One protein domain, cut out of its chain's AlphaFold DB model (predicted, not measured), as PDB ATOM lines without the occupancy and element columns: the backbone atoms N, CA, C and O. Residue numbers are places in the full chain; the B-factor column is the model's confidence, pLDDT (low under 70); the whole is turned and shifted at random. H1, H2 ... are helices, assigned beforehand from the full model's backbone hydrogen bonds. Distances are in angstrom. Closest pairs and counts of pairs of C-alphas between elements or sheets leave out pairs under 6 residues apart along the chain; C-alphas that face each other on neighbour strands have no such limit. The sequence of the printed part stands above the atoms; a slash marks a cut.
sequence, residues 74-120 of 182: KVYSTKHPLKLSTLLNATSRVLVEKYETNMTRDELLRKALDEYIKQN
ATOM      1  N   LYS A  74     -50.169 -50.850  39.290       58.75
ATOM      2  CA  LYS A  74     -49.767 -49.784  40.207       58.75
ATOM      3  C   LYS A  74     -48.985 -50.341  41.401       58.75
ATOM      4  O   LYS A  74     -48.140 -49.636  41.935       58.75
ATOM      5  N   VAL A  75     -49.205 -51.600  41.790       60.38
ATOM      6  CA  VAL A  75     -48.448 -52.253  42.867       60.38
ATOM      7  C   VAL A  75     -47.023 -52.543  42.403       60.38
ATOM      8  O   VAL A  75     -46.085 -52.219  43.128       60.38
ATOM      9  N   TYR A  76     -46.840 -53.062  41.184       61.81
ATOM     10  CA  TYR A  76     -45.512 -53.198  40.572       61.81
ATOM     11  C   TYR A  76     -44.827 -51.833  40.406       61.81
ATOM     12  O   TYR A  76     -43.704 -51.661  40.862       61.81
ATOM     13  N   SER A  77     -45.524 -50.837  39.849       59.47
ATOM     14  CA  SER A  77     -45.002 -49.476  39.647       59.47
ATOM     15  C   SER A  77     -44.551 -48.796  40.952       59.47
ATOM     16  O   SER A  77     -43.520 -48.130  40.965       59.47
ATOM     17  N   THR A  78     -45.272 -48.991  42.064       62.16
ATOM     18  CA  THR A  78     -44.913 -48.416  43.373       62.16
ATOM     19  C   THR A  78     -43.866 -49.236  44.143       62.16
ATOM     20  O   THR A  78     -43.073 -48.645  44.869       62.16
ATOM     21  N   LYS A  79     -43.813 -50.571  43.998       61.62
ATOM     22  CA  LYS A  79     -42.804 -51.419  44.679       61.62
ATOM     23  C   LYS A  79     -41.478 -51.526  43.922       61.62
ATOM     24  O   LYS A  79     -40.422 -51.634  44.536       61.62
ATOM     25  N   HIS A  80     -41.538 -51.501  42.596       61.06
ATOM     26  CA  HIS A  80     -40.406 -51.612  41.684       61.06
ATOM     27  C   HIS A  80     -40.516 -50.541  40.586       61.06
ATOM     28  O   HIS A  80     -40.738 -50.874  39.417       61.06
ATOM     29  N   PRO A  81     -40.370 -49.246  40.931       65.81
ATOM     30  CA  PRO A  81     -40.294 -48.188  39.933       65.81
ATOM     31  C   PRO A  81     -39.082 -48.438  39.027       65.81
ATOM     32  O   PRO A  81     -37.930 -48.262  39.432       65.81
ATOM     33  N   LEU A  82     -39.344 -48.877  37.792       67.12
ATOM     34  CA  LEU A  82     -38.318 -49.052  36.768       67.12
ATOM     35  C   LEU A  82     -37.636 -47.702  36.538       67.12
ATOM     36  O   LEU A  82     -38.262 -46.756  36.058       67.12
ATOM     37  N   LYS A  83     -36.350 -47.603  36.895       80.94
ATOM     38  CA  LYS A  83     -35.571 -46.378  36.691       80.94
ATOM     39  C   LYS A  83     -35.595 -46.038  35.204       80.94
ATOM     40  O   LYS A  83     -35.301 -46.914  34.388       80.94
ATOM     41  N   LEU A  84     -35.881 -44.782  34.854       78.31
ATOM     42  CA  LEU A  84     -35.970 -44.351  33.453       78.31
ATOM     43  C   LEU A  84     -34.706 -44.727  32.665       78.31
ATOM     44  O   LEU A  84     -34.811 -45.218  31.549       78.31
ATOM     45  N   SER A  85     -33.530 -44.626  33.291       80.06
ATOM     46  CA  SER A  85     -32.259 -45.101  32.733       80.06
ATOM     47  C   SER A  85     -32.251 -46.597  32.395       80.06
ATOM     48  O   SER A  85     -31.785 -46.962  31.325       80.06
ATOM     49  N   THR A  86     -32.795 -47.477  33.244       83.88
ATOM     50  CA  THR A  86     -32.878 -48.921  32.943       83.88
ATOM     51  C   THR A  86     -33.840 -49.236  31.801       83.88
ATOM     52  O   THR A  86     -33.514 -50.073  30.962       83.88
ATOM     53  N   LEU A  87     -34.974 -48.531  31.723       85.94
ATOM     54  CA  LEU A  87     -35.920 -48.676  30.616       85.94
ATOM     55  C   LEU A  87     -35.294 -48.184  29.305       85.94
ATOM     56  O   LEU A  87     -35.254 -48.935  28.335       85.94
ATOM     57  N   LEU A  88     -34.740 -46.968  29.310       88.38
ATOM     58  CA  LEU A  88     -34.102 -46.332  28.158       88.38
ATOM     59  C   LEU A  88     -32.899 -47.136  27.650       88.38
ATOM     60  O   LEU A  88     -32.765 -47.330  26.449       88.38
ATOM     61  N   ASN A  89     -32.053 -47.651  28.553       89.00
ATOM     62  CA  ASN A  89     -30.925 -48.518  28.199       89.00
ATOM     63  C   ASN A  89     -31.388 -49.800  27.496       89.00
ATOM     64  O   ASN A  89     -30.751 -50.234  26.538       89.00
ATOM     65  N   ALA A  90     -32.470 -50.421  27.975       89.69
ATOM     66  CA  ALA A  90     -32.991 -51.651  27.390       89.69
ATOM     67  C   ALA A  90     -33.656 -51.399  26.028       89.69
ATOM     68  O   ALA A  90     -33.398 -52.140  25.080       89.69
ATOM     69  N   THR A  91     -34.477 -50.350  25.903       89.50
ATOM     70  CA  THR A  91     -35.167 -50.034  24.644       89.50
ATOM     71  C   THR A  91     -34.199 -49.547  23.574       89.50
ATOM     72  O   THR A  91     -34.214 -50.098  22.477       89.50
ATOM     73  N   SER A  92     -33.312 -48.590  23.875       89.94
ATOM     74  CA  SER A  92     -32.370 -48.058  22.881       89.94
ATOM     75  C   SER A  92     -31.406 -49.134  22.380       89.94
ATOM     76  O   SER A  92     -31.131 -49.196  21.186       89.94
ATOM     77  N   ARG A  93     -30.941 -50.028  23.269       90.44
ATOM     78  CA  ARG A  93     -30.116 -51.181  22.885       90.44
ATOM     79  C   ARG A  93     -30.859 -52.100  21.916       90.44
ATOM     80  O   ARG A  93     -30.324 -52.411  20.863       90.44
ATOM     81  N   VAL A  94     -32.083 -52.515  22.249       91.31
ATOM     82  CA  VAL A  94     -32.869 -53.435  21.406       91.31
ATOM     83  C   VAL A  94     -33.263 -52.800  20.066       91.31
ATOM     84  O   VAL A  94     -33.369 -53.517  19.073       91.31
ATOM     85  N   LEU A  95     -33.459 -51.480  20.022       91.50
ATOM     86  CA  LEU A  95     -33.727 -50.739  18.789       91.50
ATOM     87  C   LEU A  95     -32.500 -50.708  17.866       91.50
ATOM     88  O   LEU A  95     -32.620 -51.115  16.712       91.50
ATOM     89  N   VAL A  96     -31.320 -50.336  18.376       92.12
ATOM     90  CA  VAL A  96     -30.063 -50.384  17.601       92.12
ATOM     91  C   VAL A  96     -29.728 -51.817  17.169       92.12
ATOM     92  O   VAL A  96     -29.458 -52.056  16.002       92.12
ATOM     93  N   GLU A  97     -29.819 -52.808  18.062       91.06
ATOM     94  CA  GLU A  97     -29.454 -54.203  17.752       91.06
ATOM     95  C   GLU A  97     -30.352 -54.893  16.705       91.06
ATOM     96  O   GLU A  97     -29.981 -55.965  16.224       91.06
ATOM     97  N   LYS A  98     -31.552 -54.367  16.398       91.81
ATOM     98  CA  LYS A  98     -32.567 -55.109  15.614       91.81
ATOM     99  C   LYS A  98     -33.363 -54.318  14.578       91.81
ATOM    100  O   LYS A  98     -34.003 -54.951  13.741       91.81
ATOM    101  N   TYR A  99     -33.388 -52.990  14.653       89.75
ATOM    102  CA  TYR A  99     -34.274 -52.154  13.833       89.75
ATOM    103  C   TYR A  99     -33.534 -50.985  13.172       89.75
ATOM    104  O   TYR A  99     -33.753 -50.715  11.998       89.75
ATOM    105  N   GLU A 100     -32.634 -50.328  13.904       87.06
ATOM    106  CA  GLU A 100     -31.877 -49.145  13.467       87.06
ATOM    107  C   GLU A 100     -30.371 -49.457  13.511       87.06
ATOM    108  O   GLU A 100     -29.577 -48.733  14.105       87.06
ATOM    109  N   THR A 101     -29.975 -50.579  12.900       85.19
ATOM    110  CA  THR A 101     -28.619 -51.170  12.979       85.19
ATOM    111  C   THR A 101     -27.499 -50.295  12.423       85.19
ATOM    112  O   THR A 101     -26.327 -50.592  12.635       85.19
ATOM    113  N   ASN A 102     -27.859 -49.239  11.697       90.69
ATOM    114  CA  ASN A 102     -26.931 -48.308  11.064       90.69
ATOM    115  C   ASN A 102     -26.726 -47.033  11.902       90.69
ATOM    116  O   ASN A 102     -25.969 -46.163  11.488       90.69
ATOM    117  N   MET A 103     -27.421 -46.898  13.039       88.12
ATOM    118  CA  MET A 103     -27.339 -45.742  13.932       88.12
ATOM    119  C   MET A 103     -26.666 -46.132  15.247       88.12
ATOM    120  O   MET A 103     -26.945 -47.187  15.818       88.12
ATOM    121  N   THR A 104     -25.831 -45.251  15.790       91.56
ATOM    122  CA  THR A 104     -25.436 -45.342  17.196       91.56
ATOM    123  C   THR A 104     -26.635 -45.080  18.112       91.56
ATOM    124  O   THR A 104     -27.674 -44.542  17.714       91.56
ATOM    125  N   ARG A 105     -26.481 -45.431  19.393       87.88
ATOM    126  CA  ARG A 105     -27.488 -45.156  20.423       87.88
ATOM    127  C   ARG A 105     -27.885 -43.678  20.469       87.88
ATOM    128  O   ARG A 105     -29.069 -43.383  20.618       87.88
ATOM    129  N   ASP A 106     -26.915 -42.777  20.387       88.69
ATOM    130  CA  ASP A 106     -27.153 -41.360  20.653       88.69
ATOM    131  C   ASP A 106     -27.745 -40.662  19.424       88.69
ATOM    132  O   ASP A 106     -28.620 -39.811  19.571       88.69
ATOM    133  N   GLU A 107     -27.403 -41.108  18.210       89.94
ATOM    134  CA  GLU A 107     -28.096 -40.694  16.983       89.94
ATOM    135  C   GLU A 107     -29.553 -41.176  16.956       89.94
ATOM    136  O   GLU A 107     -30.437 -40.415  16.567       89.94
ATOM    137  N   LEU A 108     -29.835 -42.401  17.422       92.25
ATOM    138  CA  LEU A 108     -31.209 -42.892  17.583       92.25
ATOM    139  C   LEU A 108     -31.999 -42.048  18.599       92.25
ATOM    140  O   LEU A 108     -33.159 -41.711  18.355       92.25
ATOM    141  N   LEU A 109     -31.390 -41.700  19.737       91.75
ATOM    142  CA  LEU A 109     -32.027 -40.854  20.750       91.75
ATOM    143  C   LEU A 109     -32.253 -39.428  20.234       91.75
ATOM    144  O   LEU A 109     -33.332 -38.878  20.446       91.75
ATOM    145  N   ARG A 110     -31.290 -38.858  19.500       90.56
ATOM    146  CA  ARG A 110     -31.433 -37.556  18.840       90.56
ATOM    147  C   ARG A 110     -32.552 -37.577  17.799       90.56
ATOM    148  O   ARG A 110     -33.445 -36.745  17.879       90.56
ATOM    149  N   LYS A 111     -32.579 -38.575  16.908       90.81
ATOM    150  CA  LYS A 111     -33.661 -38.794  15.932       90.81
ATOM    151  C   LYS A 111     -35.031 -38.860  16.611       90.81
ATOM    152  O   LYS A 111     -35.966 -38.218  16.149       90.81
ATOM    153  N   ALA A 112     -35.148 -39.582  17.727       90.94
ATOM    154  CA  ALA A 112     -36.394 -39.677  18.486       90.94
ATOM    155  C   ALA A 112     -36.823 -38.342  19.129       90.94
ATOM    156  O   ALA A 112     -38.020 -38.061  19.193       90.94
ATOM    157  N   LEU A 113     -35.875 -37.511  19.580       92.69
ATOM    158  CA  LEU A 113     -36.150 -36.163  20.092       92.69
ATOM    159  C   LEU A 113     -36.542 -35.195  18.969       92.69
ATOM    160  O   LEU A 113     -37.566 -34.527  19.086       92.69
ATOM    161  N   ASP A 114     -35.789 -35.168  17.868       92.25
ATOM    162  CA  ASP A 114     -36.068 -34.332  16.695       92.25
ATOM    163  C   ASP A 114     -37.447 -34.668  16.097       92.25
ATOM    164  O   ASP A 114     -38.226 -33.772  15.772       92.25
ATOM    165  N   GLU A 115     -37.794 -35.957  16.013       91.69
ATOM    166  CA  GLU A 115     -39.103 -36.449  15.569       91.69
ATOM    167  C   GLU A 115     -40.224 -36.090  16.566       91.69
ATOM    168  O   GLU A 115     -41.294 -35.636  16.151       91.69
ATOM    169  N   TYR A 116     -39.985 -36.202  17.880       92.81
ATOM    170  CA  TYR A 116     -40.947 -35.768  18.901       92.81
ATOM    171  C   TYR A 116     -41.224 -34.260  18.818       92.81
ATOM    172  O   TYR A 116     -42.389 -33.859  18.775       92.81
ATOM    173  N   ILE A 117     -40.177 -33.432  18.725       91.81
ATOM    174  CA  ILE A 117     -40.279 -31.979  18.518       91.81
ATOM    175  C   ILE A 117     -41.069 -31.695  17.239       91.81
ATOM    176  O   ILE A 117     -42.036 -30.932  17.250       91.81
ATOM    177  N   LYS A 118     -40.702 -32.355  16.137       91.25
ATOM    178  CA  LYS A 118     -41.332 -32.185  14.827       91.25
ATOM    179  C   LYS A 118     -42.835 -32.452  14.853       91.25
ATOM    180  O   LYS A 118     -43.569 -31.674  14.242       91.25
ATOM    181  N   GLN A 119     -43.269 -33.502  15.550       90.88
ATOM    182  CA  GLN A 119     -44.666 -33.942  15.609       90.88
ATOM    183  C   GLN A 119     -45.527 -33.193  16.644       90.88
ATOM    184  O   GLN A 119     -46.724 -33.048  16.407       90.88
ATOM    185  N   ASN A 120     -44.962 -32.740  17.774       92.00
ATOM    186  CA  ASN A 120     -45.757 -32.307  18.940       92.00
ATOM    187  C   ASN A 120     -45.699 -30.804  19.264       92.00
ATOM    188  O   ASN A 120     -46.588 -30.325  19.962       92.00
TER     189      ASN A 120
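What this domain is: This is residues 74 to 120 of the 182 residues of an uncharacterized protein of Enterococcus durans (UniProt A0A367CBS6). Two long helices, H2 and H3, meet near the last residues of H2 and the first residues of H3 as an L, and the short helix H1 sits alone beyond the other end of H2. The arm made of H1, its link and H2 gives most of the length; residues 74 to 87 and 112 to 120 stand free at the two tips of the L. The printed part has 47 residues with three named helices, in the order H1, H2, H3, and no named strand; the class is all helix. The whole is loose, with a radius of gyration of the C-alphas of 13.4 A, and flat, spanning 37 by 27 by 14 A.

Where its parts are: H1 is residues 74 to 79, beginning at C-alpha 74 at (-49.767, -49.784, 40.207). H2 is residues 84 to 98, 21.1 A from first to last C-alpha, beginning at C-alpha 84 at (-35.970, -44.351, 33.453). H3, the longest helix, is residues 105 to 120, 22.4 A long, and ends at C-alpha 120 at (-45.757, -32.307, 18.940).

How they stand to each other: H1 touches no helix and is apart from both H2 and H3. H2 touches H3 with residues 92 to 96 alone, and H3 touches H2 with residues 105 to 109 alone. Their closest C-alphas, those of Ser 92 and Arg 105, are 6.2 A apart. Their lines are about perpendicular, at 76 degrees. In H1, H2 and H3 every O i to N i+4 pair is within hydrogen-bond range.

The domain as a whole: The two C-alphas farthest apart are those of Val 75 and Asn 102, 38.6 A. The printed part has no cut. The link from H1 to H2 is tight, with 4 residues, and that from H2 to H3 is short, with 6. Mean pLDDT of the printed part is 84.1; residues 74 to 82 are under 70.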